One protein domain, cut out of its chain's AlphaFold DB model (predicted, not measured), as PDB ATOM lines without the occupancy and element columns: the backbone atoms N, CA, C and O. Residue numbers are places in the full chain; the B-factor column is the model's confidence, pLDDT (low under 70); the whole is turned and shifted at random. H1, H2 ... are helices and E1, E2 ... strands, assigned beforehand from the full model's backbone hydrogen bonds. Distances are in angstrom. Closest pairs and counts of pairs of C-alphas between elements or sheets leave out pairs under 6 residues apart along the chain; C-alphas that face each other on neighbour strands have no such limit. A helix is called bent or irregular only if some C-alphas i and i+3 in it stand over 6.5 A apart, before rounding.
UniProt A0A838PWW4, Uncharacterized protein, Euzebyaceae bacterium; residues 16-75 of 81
ATOM      1  N   TRP A  16      -7.238 -33.364  13.380       95.50
ATOM      2  CA  TRP A  16      -7.078 -32.647  14.648       95.50
ATOM      3  C   TRP A  16      -6.233 -31.363  14.522       95.50
ATOM      4  O   TRP A  16      -6.497 -30.380  15.208       95.50
ATOM      5  N   VAL A  17      -5.252 -31.326  13.609       96.50
ATOM      6  CA  VAL A  17      -4.464 -30.109  13.331       96.50
ATOM      7  C   VAL A  17      -5.298 -29.079  12.578       96.50
ATOM      8  O   VAL A  17      -5.204 -27.883  12.856       96.50
ATOM      9  N   ILE A  18      -6.098 -29.524  11.606       95.50
ATOM     10  CA  ILE A  18      -6.971 -28.640  10.826       95.50
ATOM     11  C   ILE A  18      -8.010 -27.996  11.748       95.50
ATOM     12  O   ILE A  18      -8.183 -26.779  11.707       95.50
ATOM     13  N   GLU A  19      -8.640 -28.790  12.614       95.56
ATOM     14  CA  GLU A  19      -9.584 -28.324  13.635       95.56
ATOM     15  C   GLU A  19      -8.967 -27.252  14.535       95.56
ATOM     16  O   GLU A  19      -9.506 -26.149  14.655       95.56
ATOM     17  N   GLU A  20      -7.797 -27.535  15.111       95.88
ATOM     18  CA  GLU A  20      -7.129 -26.605  16.018       95.88
ATOM     19  C   GLU A  20      -6.741 -25.291  15.323       95.88
ATOM     20  O   GLU A  20      -6.946 -24.199  15.867       95.88
ATOM     21  N   ARG A  21      -6.243 -25.363  14.083       95.31
ATOM     22  CA  ARG A  21      -5.895 -24.175  13.288       95.31
ATOM     23  C   ARG A  21      -7.121 -23.335  12.940       95.31
ATOM     24  O   ARG A  21      -7.056 -22.110  13.030       95.31
ATOM     25  N   LEU A  22      -8.241 -23.953  12.561       95.75
ATOM     26  CA  LEU A  22      -9.483 -23.225  12.275       95.75
ATOM     27  C   LEU A  22     -10.025 -22.525  13.523       95.75
ATOM     28  O   LEU A  22     -10.412 -21.355  13.455       95.75
ATOM     29  N   ARG A  23      -9.987 -23.210  14.671       94.31
ATOM     30  CA  ARG A  23     -10.431 -22.677  15.963       94.31
ATOM     31  C   ARG A  23      -9.630 -21.440  16.378       94.31
ATOM     32  O   ARG A  23     -10.215 -20.433  16.783       94.31
ATOM     33  N   THR A  24      -8.305 -21.500  16.249       95.06
ATOM     34  CA  THR A  24      -7.375 -20.475  16.759       95.06
ATOM     35  C   THR A  24      -7.086 -19.336  15.783       95.06
ATOM     36  O   THR A  24      -6.655 -18.264  16.209       95.06
ATOM     37  N   ARG A  25      -7.364 -19.505  14.483       94.81
ATOM     38  CA  ARG A  25      -7.125 -18.469  13.466       94.81
ATOM     39  C   ARG A  25      -7.864 -17.169  13.790       94.81
ATOM     40  O   ARG A  25      -9.078 -17.157  13.985       94.81
ATOM     41  N   THR A  26      -7.151 -16.048  13.775       92.94
ATOM     42  CA  THR A  26      -7.697 -14.719  14.101       92.94
ATOM     43  C   THR A  26      -8.232 -13.961  12.882       92.94
ATOM     44  O   THR A  26      -9.165 -13.179  13.022       92.94
ATOM     45  N   GLY A  27      -7.697 -14.218  11.683       93.50
ATOM     46  CA  GLY A  27      -7.999 -13.430  10.476       93.50
ATOM     47  C   GLY A  27      -9.172 -13.902   9.607       93.50
ATOM     48  O   GLY A  27      -9.549 -13.197   8.678       93.50
ATOM     49  N   ASN A  28      -9.743 -15.087   9.849       92.06
ATOM     50  CA  ASN A  28     -10.874 -15.606   9.063       92.06
ATOM     51  C   ASN A  28     -11.734 -16.561   9.915       92.06
ATOM     52  O   ASN A  28     -11.208 -17.491  10.537       92.06
ATOM     53  N   SER A  29     -13.047 -16.314   9.942       91.62
ATOM     54  CA  SER A  29     -14.043 -17.012  10.766       91.62
ATOM     55  C   SER A  29     -14.532 -18.347  10.199       91.62
ATOM     56  O   SER A  29     -15.064 -19.145  10.966       91.62
ATOM     57  N   TYR A  30     -14.336 -18.613   8.904       93.50
ATOM     58  CA  TYR A  30     -14.798 -19.846   8.261       93.50
ATOM     59  C   TYR A  30     -14.208 -21.089   8.936       93.50
ATOM     60  O   TYR A  30     -13.000 -21.144   9.180       93.50
ATOM     61  N   GLY A  31     -15.041 -22.095   9.194       91.81
ATOM     62  CA  GLY A  31     -14.630 -23.358   9.809       91.81
ATOM     63  C   GLY A  31     -14.632 -23.334  11.338       91.81
ATOM     64  O   GLY A  31     -14.252 -24.325  11.951       91.81
ATOM     65  N   LYS A  32     -15.064 -22.224  11.958       93.12
ATOM     66  CA  LYS A  32     -15.317 -22.151  13.408       93.12
ATOM     67  C   LYS A  32     -16.725 -22.605  13.782       93.12
ATOM     68  O   LYS A  32     -16.943 -23.024  14.915       93.12
ATOM     69  N   ASN A  33     -17.678 -22.508  12.855       94.00
ATOM     70  CA  ASN A  33     -19.001 -23.088  13.035       94.00
ATOM     71  C   ASN A  33     -18.925 -24.618  12.814       94.00
ATOM     72  O   ASN A  33     -18.289 -25.041  11.845       94.00
ATOM     73  N   PRO A  34     -19.579 -25.446  13.652       93.81
ATOM     74  CA  PRO A  34     -19.622 -26.901  13.476       93.81
ATOM     75  C   PRO A  34     -20.014 -27.379  12.067       93.81
ATOM     76  O   PRO A  34     -19.400 -28.311  11.551       93.81
ATOM     77  N   ASP A  35     -20.972 -26.724  11.406       96.31
ATOM     78  CA  ASP A  35     -21.423 -27.104  10.058       96.31
ATOM     79  C   ASP A  35     -20.360 -26.812   8.991       96.31
ATOM     80  O   ASP A  35     -20.182 -27.560   8.023       96.31
ATOM     81  N   GLU A  36     -19.620 -25.718   9.166       96.56
ATOM     82  CA  GLU A  36     -18.499 -25.365   8.300       96.56
ATOM     83  C   GLU A  36     -17.314 -26.295   8.537       96.56
ATOM     84  O   GLU A  36     -16.679 -26.727   7.575       96.56
ATOM     85  N   LEU A  37     -17.041 -26.652   9.796       95.81
ATOM     86  CA  LEU A  37     -16.018 -27.633  10.127       95.81
ATOM     87  C   LEU A  37     -16.343 -28.982   9.474       95.81
ATOM     88  O   LEU A  37     -15.509 -29.527   8.754       95.81
ATOM     89  N   ALA A  38     -17.576 -29.472   9.617       96.12
ATOM     90  CA  ALA A  38     -18.025 -30.697   8.961       96.12
ATOM     91  C   ALA A  38     -17.866 -30.629   7.430       96.12
ATOM     92  O   ALA A  38     -17.510 -31.619   6.786       96.12
ATOM     93  N   ARG A  39     -18.082 -29.455   6.823       96.62
ATOM     94  CA  ARG A  39     -17.834 -29.232   5.392       96.62
ATOM     95  C   ARG A  39     -16.346 -29.291   5.041       96.62
ATOM     96  O   ARG A  39     -16.002 -29.899   4.031       96.62
ATOM     97  N   VAL A  40     -15.474 -28.703   5.857       95.81
ATOM     98  CA  VAL A  40     -14.015 -28.798   5.678       95.81
ATOM     99  C   VAL A  40     -13.558 -30.254   5.737       95.81
ATOM    100  O   VAL A  40     -12.828 -30.692   4.848       95.81
ATOM    101  N   LEU A  41     -14.019 -31.019   6.730       95.12
ATOM    102  CA  LEU A  41     -13.664 -32.433   6.872       95.12
ATOM    103  C   LEU A  41     -14.167 -33.265   5.690       95.12
ATOM    104  O   LEU A  41     -13.412 -34.055   5.127       95.12
ATOM    105  N   ARG A  42     -15.390 -33.000   5.220       96.62
ATOM    106  CA  ARG A  42     -15.916 -33.616   3.997       96.62
ATOM    107  C   ARG A  42     -15.044 -33.310   2.782       96.62
ATOM    108  O   ARG A  42     -14.725 -34.219   2.027       96.62
ATOM    109  N   TYR A  43     -14.629 -32.057   2.583       95.12
ATOM    110  CA  TYR A  43     -13.742 -31.712   1.468       95.12
ATOM    111  C   TYR A  43     -12.383 -32.384   1.577       95.12
ATOM    112  O   TYR A  43     -11.828 -32.793   0.560       95.12
ATOM    113  N   ARG A  44     -11.861 -32.557   2.788       94.50
ATOM    114  CA  ARG A  44     -10.652 -33.348   2.997       94.50
ATOM    115  C   ARG A  44     -10.843 -34.779   2.486       94.50
ATOM    116  O   ARG A  44     -10.024 -35.268   1.723       94.50
ATOM    117  N   GLU A  45     -11.951 -35.425   2.824       95.50
ATOM    118  CA  GLU A  45     -12.239 -36.795   2.379       95.50
ATOM    119  C   GLU A  45     -12.494 -36.899   0.870       95.50
ATOM    120  O   GLU A  45     -12.029 -37.839   0.229       95.50
ATOM    121  N   THR A  46     -13.211 -35.938   0.278       96.44
ATOM    122  CA  THR A  46     -13.655 -36.037  -1.122       96.44
ATOM    123  C   THR A  46     -12.695 -35.397  -2.122       96.44
ATOM    124  O   THR A  46     -12.632 -35.831  -3.270       96.44
ATOM    125  N   VAL A  47     -11.971 -34.347  -1.725       95.25
ATOM    126  CA  VAL A  47     -11.133 -33.523  -2.617       95.25
ATOM    127  C   VAL A  47      -9.646 -33.810  -2.430       95.25
ATOM    128  O   VAL A  47      -8.935 -33.894  -3.428       95.25
ATOM    129  N   GLU A  48      -9.158 -34.019  -1.202       94.12
ATOM    130  CA  GLU A  48      -7.729 -34.284  -0.961       94.12
ATOM    131  C   GLU A  48      -7.193 -35.475  -1.779       94.12
ATOM    132  O   GLU A  48      -6.117 -35.339  -2.363       94.12
ATOM    133  N   PRO A  49      -7.924 -36.600  -1.949       95.50
ATOM    134  CA  PRO A  49      -7.466 -37.686  -2.813       95.50
ATOM    135  C   PRO A  49      -7.314 -37.277  -4.280       95.50
ATOM    136  O   PRO A  49      -6.488 -37.848  -4.989       95.50
ATOM    137  N   LEU A  50      -8.108 -36.312  -4.758       95.06
ATOM    138  CA  LEU A  50      -7.970 -35.766  -6.110       95.06
ATOM    139  C   LEU A  50      -6.696 -34.918  -6.202       95.06
ATOM    140  O   LEU A  50      -5.915 -35.098  -7.132       95.06
ATOM    141  N   LEU A  51      -6.461 -34.058  -5.205       94.38
ATOM    142  CA  LEU A  51      -5.280 -33.195  -5.132       94.38
ATOM    143  C   LEU A  51      -3.983 -34.004  -5.030       94.38
ATOM    144  O   LEU A  51      -3.015 -33.687  -5.715       94.38
ATOM    145  N   ARG A  52      -3.981 -35.088  -4.242       95.00
ATOM    146  CA  ARG A  52      -2.838 -36.008  -4.108       95.00
ATOM    147  C   ARG A  52      -2.428 -36.627  -5.438       95.00
ATOM    148  O   ARG A  52      -1.243 -36.810  -5.665       95.00
ATOM    149  N   ARG A  53      -3.387 -36.932  -6.320       94.75
ATOM    150  CA  ARG A  53      -3.086 -37.500  -7.646       94.75
ATOM    151  C   ARG A  53      -2.457 -36.495  -8.604       94.75
ATOM    152  O   ARG A  53      -1.762 -36.908  -9.520       94.75
ATOM    153  N   SER A  54      -2.730 -35.206  -8.422       91.12
ATOM    154  CA  SER A  54      -2.149 -34.140  -9.246       91.12
ATOM    155  C   SER A  54      -0.874 -33.531  -8.667       91.12
ATOM    156  O   SER A  54      -0.194 -32.794  -9.372       91.12
ATOM    157  N   ALA A  55      -0.572 -33.774  -7.392       94.69
ATOM    158  CA  ALA A  55       0.576 -33.177  -6.726       94.69
ATOM    159  C   ALA A  55       1.862 -33.955  -7.035       94.69
ATOM    160  O   ALA A  55       1.915 -35.169  -6.853       94.69
ATOM    161  N   GLY A  56       2.909 -33.241  -7.448       94.50
ATOM    162  CA  GLY A  56       4.258 -33.795  -7.587       94.50
ATOM    163  C   GLY A  56       4.982 -33.935  -6.242       94.50
ATOM    164  O   GLY A  56       5.874 -34.766  -6.104       94.50
ATOM    165  N   LEU A  57       4.554 -33.176  -5.228       96.56
ATOM    166  CA  LEU A  57       5.011 -33.302  -3.847       96.56
ATOM    167  C   LEU A  57       3.824 -33.170  -2.892       96.56
ATOM    168  O   LEU A  57       3.004 -32.265  -3.026       96.56
ATOM    169  N   THR A  58       3.759 -34.035  -1.882       97.44
ATOM    170  CA  THR A  58       2.860 -33.849  -0.735       97.44
ATOM    171  C   THR A  58       3.681 -33.642   0.531       97.44
ATOM    172  O   THR A  58       4.535 -34.468   0.838       97.44
ATOM    173  N   VAL A  59       3.398 -32.574   1.278       97.94
ATOM    174  CA  VAL A  59       4.097 -32.224   2.523       97.94
ATOM    175  C   VAL A  59       3.117 -32.237   3.689       97.94
ATOM    176  O   VAL A  59       2.093 -31.550   3.654       97.94
ATOM    177  N   ASP A  60       3.429 -33.010   4.730       96.62
ATOM    178  CA  ASP A  60       2.690 -32.966   5.991       96.62
ATOM    179  C   ASP A  60       3.118 -31.744   6.811       96.62
ATOM    180  O   ASP A  60       4.275 -31.585   7.193       96.62
ATOM    181  N   THR A  61       2.153 -30.875   7.087       97.56
ATOM    182  CA  THR A  61       2.349 -29.626   7.826       97.56
ATOM    183  C   THR A  61       2.244 -29.795   9.343       97.56
ATOM    184  O   THR A  61       2.124 -28.797  10.054       97.56
ATOM    185  N   THR A  62       2.264 -31.031   9.851       97.12
ATOM    186  CA  THR A  62       2.579 -31.324  11.263       97.12
ATOM    187  C   THR A  62       4.053 -31.078  11.586       97.12
ATOM    188  O   THR A  62       4.383 -30.824  12.745       97.12
ATOM    189  N   ALA A  63       4.929 -31.122  10.576       96.31
ATOM    190  CA  ALA A  63       6.337 -30.771  10.701       96.31
ATOM    191  C   ALA A  63       6.536 -29.283  11.050       96.31
ATOM    192  O   ALA A  63       5.624 -28.461  10.919       96.31
ATOM    193  N   SER A  64       7.749 -28.930  11.488       96.94
ATOM    194  CA  SER A  64       8.117 -27.531  11.724       96.94
ATOM    195  C   SER A  64       8.027 -26.707  10.436       96.94
ATOM    196  O   SER A  64       8.166 -27.237   9.333       96.94
ATOM    197  N   LEU A  65       7.823 -25.392  10.579       96.38
ATOM    198  CA  LEU A  65       7.772 -24.475   9.439       96.38
ATOM    199  C   LEU A  65       9.028 -24.595   8.569       96.38
ATOM    200  O   LEU A  65       8.900 -24.749   7.358       96.38
ATOM    201  N   ASP A  66      10.209 -24.601   9.190       97.88
ATOM    202  CA  ASP A  66      11.488 -24.708   8.482       97.88
ATOM    203  C   ASP A  66      11.570 -26.000   7.664       97.88
ATOM    204  O   ASP A  66      11.905 -25.963   6.486       97.88
ATOM    205  N   ALA A  67      11.148 -27.136   8.229       97.75
ATOM    206  CA  ALA A  67      11.155 -28.411   7.515       97.75
ATOM    207  C   ALA A  67      10.180 -28.426   6.325       97.75
ATOM    208  O   ALA A  67      10.487 -28.992   5.272       97.75
ATOM    209  N   VAL A  68       9.005 -27.802   6.473       98.00
ATOM    210  CA  VAL A  68       8.037 -27.655   5.376       98.00
ATOM    211  C   VAL A  68       8.623 -26.780   4.270       98.00
ATOM    212  O   VAL A  68       8.580 -27.167   3.103       98.00
ATOM    213  N   VAL A  69       9.196 -25.628   4.629       97.56
ATOM    214  CA  VAL A  69       9.819 -24.691   3.684       97.56
ATOM    215  C   VAL A  69      10.981 -25.358   2.953       97.56
ATOM    216  O   VAL A  69      11.010 -25.332   1.725       97.56
ATOM    217  N   ASP A  70      11.872 -26.038   3.671       97.50
ATOM    218  CA  ASP A  70      12.998 -26.772   3.094       97.50
ATOM    219  C   ASP A  70      12.536 -27.850   2.112       97.50
ATOM    220  O   ASP A  70      13.123 -28.013   1.040       97.50
ATOM    221  N   SER A  71      11.467 -28.584   2.444       96.88
ATOM    222  CA  SER A  71      10.915 -29.602   1.548       96.88
ATOM    223  C   SER A  71      10.370 -28.995   0.257       96.88
ATOM    224  O   SER A  71      10.526 -29.601  -0.803       96.88
ATOM    225  N   VAL A  72       9.721 -27.831   0.337       96.62
ATOM    226  CA  VAL A  72       9.206 -27.129  -0.845       96.62
ATOM    227  C   VAL A  72      10.362 -26.597  -1.684       96.62
ATOM    228  O   VAL A  72      10.400 -26.854  -2.884       96.62
ATOM    229  N   LEU A  73      11.327 -25.912  -1.063       96.44
ATOM    230  CA  LEU A  73      12.483 -25.340  -1.755       96.44
ATOM    231  C   LEU A  73      13.299 -26.413  -2.474       96.44
ATOM    232  O   LEU A  73      13.640 -26.236  -3.637       96.44
ATOM    233  N   ARG A  74      13.545 -27.556  -1.825       95.19
ATOM    234  CA  ARG A  74      14.262 -28.679  -2.441       95.19
ATOM    235  C   ARG A  74      13.545 -29.241  -3.666       95.19
ATOM    236  O   ARG A  74      14.203 -29.700  -4.587       95.19
ATOM    237  N   PHE A  75      12.214 -29.233  -3.672       94.94
ATOM    238  CA  PHE A  75      11.428 -29.771  -4.782       94.94
ATOM    239  C   PHE A  75      11.381 -28.842  -5.997       94.94
ATOM    240  O   PHE A  75      11.322 -29.328  -7.120       94.94
TER     241      PHE A  75
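Overview. This is residues 16 to 75 of the 81 residues of an uncharacterized protein of Euzebyaceae bacterium (UniProt A0A838PWW4). The model is an open, bracket-like arch: the long helix H2 makes the bar, the short helix H1 folds back near its first end, and strand E1 with helix H3 folds back from its last end. H1 and H3 stay apart, and the space between these two arms is empty. The printed part has 60 residues, with three named helices and one named strand in the order H1, H2, E1, H3; the class is mostly helix. The whole is loose, with a radius of gyration of the C-alphas of 13.6 A and spans of 37 by 26 by 18 A.

Along the chain. H1 is residues 16 to 24, beginning at C-alpha 16 at (-7.078, -32.647, 14.648). H2 is residues 34 to 54, 29.6 A from first to last C-alpha, beginning at (-19.622, -26.901, 13.476). It has a kink of 40 degrees near residue 47 and is only just irregular: C-alphas 46 and 49 are 6.6 A apart. E1 is residues 57 to 60, 10.1 A long. H3 is residues 65 to 75, 15.6 A long, ending at C-alpha 75 at (11.428, -29.771, -4.782).

Arrangement. H1 and H2 are close but not clearly touching, with the closest C-alphas, Glu 19 and Leu 37, 7.4 A apart. They run opposite ways at a steep tilt of 52 degrees. The closest C-alphas of H2 and E1 are those of Arg 52 and Thr 58, 7.0 A apart. E1 pairs with no named strand; its closest C-alpha to H3 is Val 59, 6.7 A from that of Val 68. H2 and H3 are apart. In H1 and H3 every O i to N i+4 pair is within hydrogen-bond range; in H2, 15 of 17 are.

Size, cuts and confidence. The C-alphas farthest apart, those of Asp 35 and Arg 74, are 37.8 A apart. Residues 45 to 55, of which 45 to 54 belong to H2, stand free. The printed part has no cut and no long link. Its mean pLDDT is 95.5, and no printed residue is under 70.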